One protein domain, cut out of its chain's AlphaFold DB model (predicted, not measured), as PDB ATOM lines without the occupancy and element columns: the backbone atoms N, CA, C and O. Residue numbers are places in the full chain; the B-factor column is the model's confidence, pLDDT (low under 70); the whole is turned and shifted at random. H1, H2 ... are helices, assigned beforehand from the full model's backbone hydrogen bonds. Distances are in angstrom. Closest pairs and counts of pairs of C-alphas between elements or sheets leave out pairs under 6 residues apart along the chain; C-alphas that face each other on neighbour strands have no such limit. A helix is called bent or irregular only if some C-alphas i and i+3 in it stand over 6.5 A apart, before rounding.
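What this domain is: This is residues 29 to 131 of the 171 residues of an uncharacterized protein of Anaerolineales bacterium (UniProt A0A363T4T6). Picture a long helical hairpin, H2 and H3 running opposite ways side by side, with a shorter third helix, H1, slanting across H2 and meeting it through its first part; H1 stays clear of H3. The tight turn between H2 and H3 lies at one end of the long axis, and the first printed residues, at the start of a 19-residue stretch with no named element, reach toward the other end. The printed part has 103 residues with three named helices, in the order H1, H2, H3, and no named strand; its class is all helix. The whole is loose, with a radius of gyration of the C-alphas of 16.4 A, and a rod in outline, spanning 56 by 24 by 20 A.

How they stand to each other: Start at residue 29 and go through residues 29 to 47, which hold no named element, to H1, residues 48 to 63. Look next at H2, residues 71 to 98: H1 touches it with residues 48 to 54 alone, and H2 touches H1 with residues 77 to 88 alone. The closest C-alphas of the two are those of Ala 50 and Cys 81, 4.6 A apart. Their lines stand at a steep tilt of 43 degrees, and they run opposite ways as a helical hairpin. Go on to H3, residues 103 to 126, which touches H2; the closest C-alphas are those of Tyr 80 and Leu 120, 6.4 A apart. H2 and H3 form a second helical hairpin, opposite ways at a shallow tilt of 23 degrees, with centres 10.6 A apart. H1 and H3 are apart. In H1 and H2 every O i to N i+4 pair is within hydrogen-bond range; in H3, 18 of 20 are.

Where its parts are: Find C-alpha 48 at (4.668, 28.282, 6.603); from there H1 runs 22.9 A to C-alpha 63. Find C-alpha 71 at (-15.495, 30.088, 16.468), where H2, the longest helix with 28 residues, begins; it runs 40.9 A to Met 98. H3 runs 34.1 A from Phe 103 and ends at C-alpha 126, at (-12.339, 43.766, 12.574). None of the three helices is bent.

The domain as a whole: The two C-alphas farthest apart are those of Ala 29 and Lys 101, at 57.6 A, while those of Ala 29 and Pro 131, the first and last printed, are 14.4 A apart. The printed part has no cut. The link from H1 to H2, 7 residues, is short, and that from H2 to H3, 4 residues, is tight. Look in the B-factor column for the mean pLDDT of the printed part, 73.0; 46 residues are under 70, among them residues 29 to 35, 65 to 72, 97 to 113 and 121 to 131.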
ATOM      1  N   ALA A  29     -24.372  32.905  26.870       51.56
ATOM      2  CA  ALA A  29     -24.650  31.537  26.428       51.56
ATOM      3  C   ALA A  29     -23.848  31.112  25.183       51.56
ATOM      4  O   ALA A  29     -23.821  29.927  24.835       51.56
ATOM      5  N   ILE A  30     -23.188  32.053  24.498       55.88
ATOM      6  CA  ILE A  30     -22.241  31.735  23.427       55.88
ATOM      7  C   ILE A  30     -21.058  31.022  24.080       55.88
ATOM      8  O   ILE A  30     -20.454  31.532  25.017       55.88
ATOM      9  N   THR A  31     -20.716  29.826  23.601       52.75
ATOM     10  CA  THR A  31     -19.573  29.049  24.097       52.75
ATOM     11  C   THR A  31     -18.266  29.782  23.793       52.75
ATOM     12  O   THR A  31     -17.608  29.566  22.777       52.75
ATOM     13  N   VAL A  32     -17.897  30.684  24.697       56.84
ATOM     14  CA  VAL A  32     -16.643  31.420  24.681       56.84
ATOM     15  C   VAL A  32     -15.509  30.445  24.968       56.84
ATOM     16  O   VAL A  32     -15.437  29.852  26.048       56.84
ATOM     17  N   ARG A  33     -14.585  30.282  24.015       57.53
ATOM     18  CA  ARG A  33     -13.310  29.637  24.325       57.53
ATOM     19  C   ARG A  33     -12.432  30.638  25.055       57.53
ATOM     20  O   ARG A  33     -12.224  31.762  24.599       57.53
ATOM     21  N   LYS A  34     -11.916  30.201  26.204       59.69
ATOM     22  CA  LYS A  34     -11.046  31.022  27.041       59.69
ATOM     23  C   LYS A  34      -9.683  31.274  26.392       59.69
ATOM     24  O   LYS A  34      -9.142  32.360  26.552       59.69
ATOM     25  N   GLU A  35      -9.168  30.310  25.628       66.25
ATOM     26  CA  GLU A  35      -7.817  30.353  25.057       66.25
ATOM     27  C   GLU A  35      -7.787  29.768  23.639       66.25
ATOM     28  O   GLU A  35      -8.511  28.817  23.323       66.25
ATOM     29  N   LEU A  36      -6.940  30.347  22.781       76.62
ATOM     30  CA  LEU A  36      -6.648  29.831  21.444       76.62
ATOM     31  C   LEU A  36      -5.413  28.915  21.501       76.62
ATOM     32  O   LEU A  36      -4.415  29.270  22.139       76.62
ATOM     33  N   PRO A  37      -5.434  27.754  20.817       82.94
ATOM     34  CA  PRO A  37      -4.280  26.870  20.776       82.94
ATOM     35  C   PRO A  37      -3.124  27.522  20.008       82.94
ATOM     36  O   PRO A  37      -3.293  28.027  18.899       82.94
ATOM     37  N   ILE A  38      -1.918  27.452  20.580       83.69
ATOM     38  CA  ILE A  38      -0.682  27.940  19.936       83.69
ATOM     39  C   ILE A  38      -0.387  27.155  18.650       83.69
ATOM     40  O   ILE A  38       0.201  27.689  17.706       83.69
ATOM     41  N   GLN A  39      -0.796  25.886  18.602       87.25
ATOM     42  CA  GLN A  39      -0.638  25.051  17.419       87.25
ATOM     43  C   GLN A  39      -1.548  25.554  16.287       87.25
ATOM     44  O   GLN A  39      -2.745  25.743  16.518       87.25
ATOM     45  N   PRO A  40      -0.997  25.774  15.079       87.62
ATOM     46  CA  PRO A  40      -1.781  26.226  13.945       87.62
ATOM     47  C   PRO A  40      -2.772  25.144  13.494       87.62
ATOM     48  O   PRO A  40      -2.477  23.948  13.593       87.62
ATOM     49  N   PRO A  41      -3.950  25.548  13.000       89.00
ATOM     50  CA  PRO A  41      -4.954  24.629  12.498       89.00
ATOM     51  C   PRO A  41      -4.533  24.055  11.131       89.00
ATOM     52  O   PRO A  41      -3.649  24.589  10.454       89.00
ATOM     53  N   LYS A  42      -5.138  22.926  10.739       90.38
ATOM     54  CA  LYS A  42      -4.689  22.094   9.603       90.38
ATOM     55  C   LYS A  42      -4.734  22.831   8.265       90.38
ATOM     56  O   LYS A  42      -3.937  22.545   7.379       90.38
ATOM     57  N   GLU A  43      -5.641  23.787   8.148       86.88
ATOM     58  CA  GLU A  43      -5.846  24.680   7.012       86.88
ATOM     59  C   GLU A  43      -4.585  25.499   6.687       86.88
ATOM     60  O   GLU A  43      -4.394  25.912   5.548       86.88
ATOM     61  N   LEU A  44      -3.696  25.710   7.668       86.44
ATOM     62  CA  LEU A  44      -2.450  26.462   7.500       86.44
ATOM     63  C   LEU A  44      -1.223  25.565   7.259       86.44
ATOM     64  O   LEU A  44      -0.114  26.079   7.106       86.44
ATOM     65  N   ASN A  45      -1.374  24.237   7.227       87.56
ATOM     66  CA  ASN A  45      -0.240  23.305   7.151       87.56
ATOM     67  C   ASN A  45       0.633  23.511   5.907       87.56
ATOM     68  O   ASN A  45       1.850  23.357   5.978       87.56
ATOM     69  N   GLU A  46       0.019  23.890   4.790       84.19
ATOM     70  CA  GLU A  46       0.703  24.093   3.508       84.19
ATOM     71  C   GLU A  46       1.443  25.441   3.429       84.19
ATOM     72  O   GLU A  46       2.305  25.622   2.574       84.19
ATOM     73  N   TYR A  47       1.155  26.376   4.343       83.38
ATOM     74  CA  TYR A  47       1.614  27.764   4.265       83.38
ATOM     75  C   TYR A  47       2.463  28.138   5.493       83.38
ATOM     76  O   TYR A  47       1.918  28.597   6.502       83.38
ATOM     77  N   PRO A  48       3.807  28.018   5.443       85.25
ATOM     78  CA  PRO A  48       4.668  28.282   6.603       85.25
ATOM     79  C   PRO A  48       4.542  29.725   7.120       85.25
ATOM     80  O   PRO A  48       4.457  29.949   8.326       85.25
ATOM     81  N   VAL A  49       4.412  30.698   6.212       85.25
ATOM     82  CA  VAL A  49       4.190  32.115   6.553       85.25
ATOM     83  C   VAL A  49       2.868  32.318   7.306       85.25
ATOM     84  O   VAL A  49       2.794  33.127   8.232       85.25
ATOM     85  N   ALA A  50       1.820  31.568   6.949       83.69
ATOM     86  CA  ALA A  50       0.540  31.637   7.649       83.69
ATOM     87  C   ALA A  50       0.635  31.031   9.059       83.69
ATOM     88  O   ALA A  50       0.036  31.562   9.991       83.69
ATOM     89  N   GLN A  51       1.417  29.962   9.243       84.94
ATOM     90  CA  GLN A  51       1.639  29.350  10.559       84.94
ATOM     91  C   GLN A  51       2.388  30.281  11.516       84.94
ATOM     92  O   GLN A  51       2.051  30.354  12.699       84.94
ATOM     93  N   GLU A  52       3.396  31.002  11.027       87.56
ATOM     94  CA  GLU A  52       4.089  32.019  11.822       87.56
ATOM     95  C   GLU A  52       3.147  33.166  12.199       87.56
ATOM     96  O   GLU A  52       3.096  33.568  13.364       87.56
ATOM     97  N   CYS A  53       2.340  33.629  11.238       85.19
ATOM     98  CA  CYS A  53       1.324  34.654  11.464       85.19
ATOM     99  C   CYS A  53       0.314  34.227  12.544       85.19
ATOM    100  O   CYS A  53       0.026  35.004  13.457       85.19
ATOM    101  N   TRP A  54      -0.150  32.974  12.504       87.88
ATOM    102  CA  TRP A  54      -1.018  32.390  13.528       87.88
ATOM    103  C   TRP A  54      -0.368  32.430  14.911       87.88
ATOM    104  O   TRP A  54      -0.942  32.975  15.854       87.88
ATOM    105  N   ARG A  55       0.855  31.896  15.034       87.12
ATOM    106  CA  ARG A  55       1.577  31.831  16.315       87.12
ATOM    107  C   ARG A  55       1.767  33.216  16.927       87.12
ATOM    108  O   ARG A  55       1.640  33.359  18.139       87.12
ATOM    109  N   PHE A  56       2.059  34.222  16.104       86.00
ATOM    110  CA  PHE A  56       2.191  35.607  16.550       86.00
ATOM    111  C   PHE A  56       0.873  36.154  17.122       86.00
ATOM    112  O   PHE A  56       0.847  36.608  18.265       86.00
ATOM    113  N   HIS A  57      -0.228  36.055  16.371       82.00
ATOM    114  CA  HIS A  57      -1.521  36.602  16.798       82.00
ATOM    115  C   HIS A  57      -2.107  35.854  17.997       82.00
ATOM    116  O   HIS A  57      -2.685  36.480  18.880       82.00
ATOM    117  N   VAL A  58      -1.917  34.533  18.079       84.56
ATOM    118  CA  VAL A  58      -2.353  33.744  19.237       84.56
ATOM    119  C   VAL A  58      -1.537  34.074  20.487       84.56
ATOM    120  O   VAL A  58      -2.122  34.191  21.561       84.56
ATOM    121  N   LYS A  59      -0.215  34.280  20.379       83.75
ATOM    122  CA  LYS A  59       0.599  34.752  21.515       83.75
ATOM    123  C   LYS A  59       0.107  36.102  22.031       83.75
ATOM    124  O   LYS A  59      -0.084  36.242  23.234       83.75
ATOM    125  N   LEU A  60      -0.141  37.047  21.123       80.69
ATOM    126  CA  LEU A  60      -0.671  38.367  21.467       80.69
ATOM    127  C   LEU A  60      -2.071  38.277  22.088       80.69
ATOM    128  O   LEU A  60      -2.378  38.980  23.041       80.69
ATOM    129  N   TYR A  61      -2.928  37.397  21.571       77.75
ATOM    130  CA  TYR A  61      -4.245  37.165  22.156       77.75
ATOM    131  C   TYR A  61      -4.145  36.603  23.575       77.75
ATOM    132  O   TYR A  61      -4.791  37.110  24.488       77.75
ATOM    133  N   ASN A  62      -3.304  35.588  23.774       78.50
ATOM    134  CA  ASN A  62      -3.176  34.913  25.060       78.50
ATOM    135  C   ASN A  62      -2.502  35.788  26.136       78.50
ATOM    136  O   ASN A  62      -2.765  35.553  27.320       78.50
ATOM    137  N   SER A  63      -1.689  36.786  25.754       79.31
ATOM    138  CA  SER A  63      -1.102  37.767  26.684       79.31
ATOM    139  C   SER A  63      -2.113  38.802  27.196       79.31
ATOM    140  O   SER A  63      -1.911  39.397  28.252       79.31
ATOM    141  N   MET A  64      -3.224  39.012  26.489       74.00
ATOM    142  CA  MET A  64      -4.297  39.896  26.947       74.00
ATOM    143  C   MET A  64      -5.201  39.165  27.950       74.00
ATOM    144  O   MET A  64      -5.510  37.986  27.778       74.00
ATOM    145  N   ALA A  65      -5.713  39.861  28.973       59.41
ATOM    146  CA  ALA A  65      -6.675  39.314  29.946       59.41
ATOM    147  C   ALA A  65      -8.103  39.175  29.371       59.41
ATOM    148  O   ALA A  65      -9.097  39.221  30.097       59.41
ATOM    149  N   GLY A  66      -8.218  39.046  28.047       61.72
ATOM    150  CA  GLY A  66      -9.477  38.893  27.334       61.72
ATOM    151  C   GLY A  66      -9.910  37.431  27.274       61.72
ATOM    152  O   GLY A  66      -9.129  36.552  26.932       61.72
ATOM    153  N   PHE A  67     -11.181  37.176  27.567       59.19
ATOM    154  CA  PHE A  67     -11.821  35.876  27.383       59.19
ATOM    155  C   PHE A  67     -12.934  36.044  26.365       59.19
ATOM    156  O   PHE A  67     -13.998  36.430  26.818       59.19
ATOM    157  N   LEU A  68     -12.736  35.846  25.052       57.84
ATOM    158  CA  LEU A  68     -13.858  35.884  24.085       57.84
ATOM    159  C   LEU A  68     -13.521  35.418  22.652       57.84
ATOM    160  O   LEU A  68     -14.123  35.909  21.704       57.84
ATOM    161  N   ALA A  69     -12.621  34.450  22.451       63.81
ATOM    162  CA  ALA A  69     -12.425  33.888  21.111       63.81
ATOM    163  C   ALA A  69     -13.622  32.996  20.741       63.81
ATOM    164  O   ALA A  69     -13.761  31.871  21.234       63.81
ATOM    165  N   THR A  70     -14.507  33.498  19.880       69.38
ATOM    166  CA  THR A  70     -15.601  32.705  19.310       69.38
ATOM    167  C   THR A  70     -15.099  31.874  18.118       69.38
ATOM    168  O   THR A  70     -14.057  32.184  17.530       69.38
ATOM    169  N   PRO A  71     -15.828  30.823  17.693       68.44
ATOM    170  CA  PRO A  71     -15.495  30.088  16.468       68.44
ATOM    171  C   PRO A  71     -15.441  30.977  15.215       68.44
ATOM    172  O   PRO A  71     -14.674  30.700  14.295       68.44
ATOM    173  N   LEU A  72     -16.230  32.059  15.188       69.94
ATOM    174  CA  LEU A  72     -16.201  33.046  14.112       69.94
ATOM    175  C   LEU A  72     -14.854  33.777  14.079       69.94
ATOM    176  O   LEU A  72     -14.248  33.885  13.016       69.94
ATOM    177  N   ASP A  73     -14.355  34.216  15.234       75.44
ATOM    178  CA  ASP A  73     -13.066  34.908  15.318       75.44
ATOM    179  C   ASP A  73     -11.909  33.991  14.914       75.44
ATOM    180  O   ASP A  73     -10.989  34.416  14.215       75.44
ATOM    181  N   GLN A  74     -11.986  32.709  15.288       77.19
ATOM    182  CA  GLN A  74     -11.027  31.700  14.843       77.19
ATOM    183  C   GLN A  74     -11.024  31.561  13.314       77.19
ATOM    184  O   GLN A  74      -9.954  31.524  12.707       77.19
ATOM    185  N   HIS A  75     -12.198  31.503  12.683       79.75
ATOM    186  CA  HIS A  75     -12.299  31.412  11.227       79.75
ATOM    187  C   HIS A  75     -11.728  32.659  10.535       79.75
ATOM    188  O   HIS A  75     -10.927  32.534   9.611       79.75
ATOM    189  N   ILE A  76     -12.053  33.859  11.026       81.00
ATOM    190  CA  ILE A  76     -11.516  35.113  10.477       81.00
ATOM    191  C   ILE A  76      -9.988  35.174  10.653       81.00
ATOM    192  O   ILE A  76      -9.287  35.618   9.743       81.00
ATOM    193  N   LEU A  77      -9.446  34.690  11.777       83.62
ATOM    194  CA  LEU A  77      -7.999  34.605  11.996       83.62
ATOM    195  C   LEU A  77      -7.310  33.684  10.982       83.62
ATOM    196  O   LEU A  77      -6.237  34.027  10.483       83.62
ATOM    197  N   ILE A  78      -7.922  32.547  10.644       84.69
ATOM    198  CA  ILE A  78      -7.410  31.630   9.614       84.69
ATOM    199  C   ILE A  78      -7.367  32.332   8.252       84.69
ATOM    200  O   ILE A  78      -6.313  32.358   7.617       84.69
ATOM    201  N   GLU A  79      -8.469  32.962   7.838       82.12
ATOM    202  CA  GLU A  79      -8.553  33.710   6.574       82.12
ATOM    203  C   GLU A  79      -7.527  34.851   6.507       82.12
ATOM    204  O   GLU A  79      -6.880  35.070   5.480       82.12
ATOM    205  N   TYR A  80      -7.320  35.554   7.623       84.56
ATOM    206  CA  TYR A  80      -6.293  36.586   7.729       84.56
ATOM    207  C   TYR A  80      -4.878  36.011   7.545       84.56
ATOM    208  O   TYR A  80      -4.086  36.556   6.770       84.56
ATOM    209  N   CYS A  81      -4.561  34.893   8.207       85.31
ATOM    210  CA  CYS A  81      -3.257  34.237   8.091       85.31
ATOM    211  C   CYS A  81      -2.986  33.742   6.660       85.31
ATOM    212  O   CYS A  81      -1.885  33.943   6.143       85.31
ATOM    213  N   LEU A  82      -3.991  33.154   6.001       83.19
ATOM    214  CA  LEU A  82      -3.910  32.747   4.593       83.19
ATOM    215  C   LEU A  82      -3.704  33.953   3.673       83.19
ATOM    216  O   LEU A  82      -2.813  33.955   2.823       83.19
ATOM    217  N   GLY A  83      -4.466  35.027   3.891       81.88
ATOM    218  CA  GLY A  83      -4.303  36.278   3.159       81.88
ATOM    219  C   GLY A  83      -2.890  36.855   3.270       81.88
ATOM    220  O   GLY A  83      -2.341  37.343   2.280       81.88
ATOM    221  N   TRP A  84      -2.275  36.760   4.451       82.94
ATOM    222  CA  TRP A  84      -0.897  37.192   4.669       82.94
ATOM    223  C   TRP A  84       0.119  36.354   3.885       82.94
ATOM    224  O   TRP A  84       1.023  36.918   3.263       82.94
ATOM    225  N   ALA A  85      -0.054  35.028   3.847       79.00
ATOM    226  CA  ALA A  85       0.783  34.147   3.036       79.00
ATOM    227  C   ALA A  85       0.679  34.480   1.540       79.00
ATOM    228  O   ALA A  85       1.703  34.698   0.891       79.00
ATOM    229  N   TYR A  86      -0.537  34.655   1.013       79.56
ATOM    230  CA  TYR A  86      -0.730  35.045  -0.388       79.56
ATOM    231  C   TYR A  86      -0.103  36.404  -0.712       79.56
ATOM    232  O   TYR A  86       0.491  36.582  -1.775       79.56
ATOM    233  N   LEU A  87      -0.187  37.384   0.194       80.00
ATOM    234  CA  LEU A  87       0.500  38.663   0.004       80.00
ATOM    235  C   LEU A  87       2.023  38.504  -0.043       80.00
ATOM    236  O   LEU A  87       2.672  39.182  -0.841       80.00
ATOM    237  N   ALA A  88       2.599  37.637   0.791       79.88
ATOM    238  CA  ALA A  88       4.033  37.371   0.784       79.88
ATOM    239  C   ALA A  88       4.486  36.734  -0.542       79.88
ATOM    240  O   ALA A  88       5.448  37.213  -1.148       79.88
ATOM    241  N   GLU A  89       3.757  35.736  -1.043       74.88
ATOM    242  CA  GLU A  89       4.018  35.110  -2.349       74.88
ATOM    243  C   GLU A  89       3.931  36.122  -3.493       74.88
ATOM    244  O   GLU A  89       4.805  36.201  -4.358       74.88
ATOM    245  N   LEU A  90       2.903  36.965  -3.480       74.06
ATOM    246  CA  LEU A  90       2.736  37.961  -4.523       74.06
ATOM    247  C   LEU A  90       3.805  39.067  -4.455       74.06
ATOM    248  O   LEU A  90       4.237  39.568  -5.493       74.06
ATOM    249  N   ARG A  91       4.295  39.427  -3.259       78.06
ATOM    250  CA  ARG A  91       5.460  40.321  -3.100       78.06
ATOM    251  C   ARG A  91       6.737  39.694  -3.660       78.06
ATOM    252  O   ARG A  91       7.549  40.401  -4.254       78.06
ATOM    253  N   PHE A  92       6.904  38.384  -3.506       75.19
ATOM    254  CA  PHE A  92       8.007  37.655  -4.126       75.19
ATOM    255  C   PHE A  92       7.914  37.706  -5.660       75.19
ATOM    256  O   PHE A  92       8.889  38.059  -6.324       75.19
ATOM    257  N   ILE A  93       6.722  37.474  -6.222       72.94
ATOM    258  CA  ILE A  93       6.474  37.598  -7.668       72.94
ATOM    259  C   ILE A  93       6.729  39.033  -8.155       72.94
ATOM    260  O   ILE A  93       7.354  39.212  -9.197       72.94
ATOM    261  N   ARG A  94       6.319  40.059  -7.394       69.88
ATOM    262  CA  ARG A  94       6.621  41.478  -7.675       69.88
ATOM    263  C   ARG A  94       8.125  41.714  -7.826       69.88
ATOM    264  O   ARG A  94       8.539  42.345  -8.797       69.88
ATOM    265  N   LYS A  95       8.937  41.187  -6.903       72.69
ATOM    266  CA  LYS A  95      10.403  41.314  -6.958       72.69
ATOM    267  C   LYS A  95      10.968  40.671  -8.229       72.69
ATOM    268  O   LYS A  95      11.752  41.297  -8.927       72.69
ATOM    269  N   LEU A  96      10.494  39.475  -8.574       70.81
ATOM    270  CA  LEU A  96      10.928  38.754  -9.773       70.81
ATOM    271  C   LEU A  96      10.458  39.414 -11.088       70.81
ATOM    272  O   LEU A  96      11.135  39.325 -12.110       70.81
ATOM    273  N   ALA A  97       9.287  40.054 -11.089       68.25
ATOM    274  CA  ALA A  97       8.715  40.716 -12.263       68.25
ATOM    275  C   ALA A  97       9.399  42.054 -12.584       68.25
ATOM    276  O   ALA A  97       9.581  42.370 -13.764       68.25
ATOM    277  N   MET A  98       9.815  42.801 -11.553       66.25
ATOM    278  CA  MET A  98      10.663  43.995 -11.692       66.25
ATOM    279  C   MET A  98      11.963  43.668 -12.442       66.25
ATOM    280  O   MET A  98      12.368  44.431 -13.318       66.25
ATOM    281  N   ASP A  99      12.538  42.486 -12.204       67.12
ATOM    282  CA  ASP A  99      13.749  42.024 -12.896       67.12
ATOM    283  C   ASP A  99      13.517  41.676 -14.385       67.12
ATOM    284  O   ASP A  99      14.464  41.660 -15.171       67.12
ATOM    285  N   LYS A 100      12.271  41.407 -14.812       64.19
ATOM    286  CA  LYS A 100      11.944  40.875 -16.155       64.19
ATOM    287  C   LYS A 100      11.146  41.815 -17.074       64.19
ATOM    288  O   LYS A 100      10.650  41.362 -18.102       64.19
ATOM    289  N   LYS A 101      11.031  43.114 -16.761       61.22
ATOM    290  CA  LYS A 101      10.342  44.127 -17.608       61.22
ATOM    291  C   LYS A 101       8.894  43.760 -18.018       61.22
ATOM    292  O   LYS A 101       8.424  44.169 -19.073       61.22
ATOM    293  N   MET A 102       8.137  43.057 -17.173       65.12
ATOM    294  CA  MET A 102       6.697  42.798 -17.392       65.12
ATOM    295  C   MET A 102       5.832  43.882 -16.724       65.12
ATOM    296  O   MET A 102       5.049  43.599 -15.824       65.12
ATOM    297  N   PHE A 103       6.016  45.143 -17.121       65.62
ATOM    298  CA  PHE A 103       5.547  46.318 -16.371       65.62
ATOM    299  C   PHE A 103       4.026  46.570 -16.441       65.62
ATOM    300  O   PHE A 103       3.411  46.945 -15.448       65.62
ATOM    301  N   GLU A 104       3.380  46.331 -17.583       63.62
ATOM    302  CA  GLU A 104       1.965  46.702 -17.764       63.62
ATOM    303  C   GLU A 104       0.991  45.722 -17.098       63.62
ATOM    304  O   GLU A 104       0.061  46.132 -16.398       63.62
ATOM    305  N   LEU A 105       1.236  44.412 -17.234       62.47
ATOM    306  CA  LEU A 105       0.463  43.403 -16.507       62.47
ATOM    307  C   LEU A 105       0.673  43.561 -14.990       62.47
ATOM    308  O   LEU A 105      -0.276  43.420 -14.215       62.47
ATOM    309  N   TYR A 106       1.895  43.932 -14.594       65.00
ATOM    310  CA  TYR A 106       2.290  44.196 -13.217       65.00
ATOM    311  C   TYR A 106       1.451  45.303 -12.572       65.00
ATOM    312  O   TYR A 106       0.817  45.026 -11.560       65.00
ATOM    313  N   VAL A 107       1.339  46.496 -13.171       66.31
ATOM    314  CA  VAL A 107       0.600  47.629 -12.570       66.31
ATOM    315  C   VAL A 107      -0.855  47.264 -12.238       66.31
ATOM    316  O   VAL A 107      -1.365  47.608 -11.170       66.31
ATOM    317  N   SER A 108      -1.529  46.512 -13.114       65.81
ATOM    318  CA  SER A 108      -2.923  46.094 -12.889       65.81
ATOM    319  C   SER A 108      -3.075  45.050 -11.773       65.81
ATOM    320  O   SER A 108      -4.088  45.007 -11.066       65.81
ATOM    321  N   VAL A 109      -2.091  44.161 -11.616       66.06
ATOM    322  CA  VAL A 109      -2.051  43.176 -10.529       66.06
ATOM    323  C   VAL A 109      -1.705  43.880  -9.216       66.06
ATOM    324  O   VAL A 109      -2.379  43.635  -8.219       66.06
ATOM    325  N   ASP A 110      -0.774  44.831  -9.249       66.94
ATOM    326  CA  ASP A 110      -0.296  45.607  -8.104       66.94
ATOM    327  C   ASP A 110      -1.425  46.391  -7.422       66.94
ATOM    328  O   ASP A 110      -1.690  46.218  -6.234       66.94
ATOM    329  N   GLN A 111      -2.213  47.143  -8.197       67.94
ATOM    330  CA  GLN A 111      -3.348  47.904  -7.658       67.94
ATOM    331  C   GLN A 111      -4.428  47.006  -7.033       67.94
ATOM    332  O   GLN A 111      -5.080  47.382  -6.055       67.94
ATOM    333  N   ARG A 112      -4.649  45.805  -7.584       68.56
ATOM    334  CA  ARG A 112      -5.587  44.828  -7.003       68.56
ATOM    335  C   ARG A 112      -5.027  44.215  -5.727       68.56
ATOM    336  O   ARG A 112      -5.799  43.919  -4.817       68.56
ATOM    337  N   MET A 113      -3.715  44.033  -5.654       68.00
ATOM    338  CA  MET A 113      -3.047  43.535  -4.463       68.00
ATOM    339  C   MET A 113      -3.088  44.528  -3.313       68.00
ATOM    340  O   MET A 113      -3.426  44.125  -2.205       68.00
ATOM    341  N   ASP A 114      -2.832  45.809  -3.562       70.38
ATOM    342  CA  ASP A 114      -2.881  46.822  -2.506       70.38
ATOM    343  C   ASP A 114      -4.298  46.950  -1.930       70.38
ATOM    344  O   ASP A 114      -4.476  47.028  -0.715       70.38
ATOM    345  N   ARG A 115      -5.333  46.831  -2.777       70.94
ATOM    346  CA  ARG A 115      -6.734  46.746  -2.322       70.94
ATOM    347  C   ARG A 115      -7.002  45.506  -1.466       70.94
ATOM    348  O   ARG A 115      -7.737  45.595  -0.485       70.94
ATOM    349  N   LYS A 116      -6.419  44.353  -1.816       72.94
ATOM    350  CA  LYS A 116      -6.508  43.133  -0.994       72.94
ATOM    351  C   LYS A 116      -5.778  43.310   0.340       72.94
ATOM    352  O   LYS A 116      -6.320  42.908   1.360       72.94
ATOM    353  N   GLY A 117      -4.616  43.965   0.346       68.94
ATOM    354  CA  GLY A 117      -3.881  44.324   1.559       68.94
ATOM    355  C   GLY A 117      -4.669  45.259   2.474       68.94
ATOM    356  O   GLY A 117      -4.803  44.974   3.658       68.94
ATOM    357  N   ALA A 118      -5.287  46.305   1.921       72.56
ATOM    358  CA  ALA A 118      -6.162  47.207   2.671       72.56
ATOM    359  C   ALA A 118      -7.393  46.483   3.243       72.56
ATOM    360  O   ALA A 118      -7.809  46.741   4.372       72.56
ATOM    361  N   ARG A 119      -7.967  45.532   2.493       69.75
ATOM    362  CA  ARG A 119      -9.079  44.702   2.974       69.75
ATOM    363  C   ARG A 119      -8.644  43.729   4.066       69.75
ATOM    364  O   ARG A 119      -9.404  43.530   5.003       69.75
ATOM    365  N   LEU A 120      -7.444  43.161   3.974       71.81
ATOM    366  CA  LEU A 120      -6.870  42.338   5.040       71.81
ATOM    367  C   LEU A 120      -6.561  43.166   6.284       71.81
ATOM    368  O   LEU A 120      -6.789  42.683   7.383       71.81
ATOM    369  N   ASP A 121      -6.119  44.416   6.136       68.12
ATOM    370  CA  ASP A 121      -5.953  45.320   7.274       68.12
ATOM    371  C   ASP A 121      -7.302  45.716   7.882       68.12
ATOM    372  O   ASP A 121      -7.445  45.749   9.095       68.12
ATOM    373  N   THR A 122      -8.335  45.902   7.058       67.94
ATOM    374  CA  THR A 122      -9.707  46.109   7.542       67.94
ATOM    375  C   THR A 122     -10.216  44.868   8.277       67.94
ATOM    376  O   THR A 122     -10.802  44.989   9.346       67.94
ATOM    377  N   LEU A 123      -9.960  43.669   7.746       67.56
ATOM    378  CA  LEU A 123     -10.288  42.408   8.411       67.56
ATOM    379  C   LEU A 123      -9.511  42.263   9.718       67.56
ATOM    380  O   LEU A 123     -10.118  41.888  10.707       67.56
ATOM    381  N   ARG A 124      -8.226  42.637   9.760       64.94
ATOM    382  CA  ARG A 124      -7.400  42.700  10.979       64.94
ATOM    383  C   ARG A 124      -7.977  43.664  12.011       64.94
ATOM    384  O   ARG A 124      -8.052  43.330  13.183       64.94
ATOM    385  N   GLN A 125      -8.412  44.842  11.575       62.84
ATOM    386  CA  GLN A 125      -9.083  45.828  12.423       62.84
ATOM    387  C   GLN A 125     -10.471  45.352  12.874       62.84
ATOM    388  O   GLN A 125     -10.971  45.814  13.890       62.84
ATOM    389  N   GLN A 126     -11.115  44.444  12.138       64.50
ATOM    390  CA  GLN A 126     -12.339  43.766  12.574       64.50
ATOM    391  C   GLN A 126     -12.044  42.579  13.501       64.50
ATOM    392  O   GLN A 126     -12.884  42.253  14.338       64.50
ATOM    393  N   LEU A 127     -10.842  42.003  13.392       62.00
ATOM    394  CA  LEU A 127     -10.218  40.973  14.230       62.00
ATOM    395  C   LEU A 127      -9.817  41.526  15.601       62.00
ATOM    396  O   LEU A 127      -8.759  41.231  16.150       62.00
ATOM    397  N   TYR A 128     -10.686  42.333  16.193       52.44
ATOM    398  CA  TYR A 128     -10.636  42.504  17.621       52.44
ATOM    399  C   TYR A 128     -11.308  41.294  18.249       52.44
ATOM    400  O   TYR A 128     -12.532  41.223  18.334       52.44
ATOM    401  N   LEU A 129     -10.474  40.380  18.734       58.97
ATOM    402  CA  LEU A 129     -10.817  39.216  19.553       58.97
ATOM    403  C   LEU A 129     -11.461  39.579  20.917       58.97
ATOM    404  O   LEU A 129     -11.324  38.855  21.898       58.97
ATOM    405  N   THR A 130     -12.173  40.704  21.004       49.88
ATOM    406  CA  THR A 130     -13.041  41.070  22.122       49.88
ATOM    407  C   THR A 130     -14.209  41.932  21.617       49.88
ATOM    408  O   THR A 130     -13.974  42.943  20.953       49.88
ATOM    409  N   PRO A 131     -15.463  41.665  22.021       48.53
ATOM    410  CA  PRO A 131     -16.571  42.617  21.886       48.53
ATOM    411  C   PRO A 131     -16.330  43.948  22.621       48.53
ATOM    412  O   PRO A 131     -16.913  44.970  22.268       48.53
TER     413      PRO A 131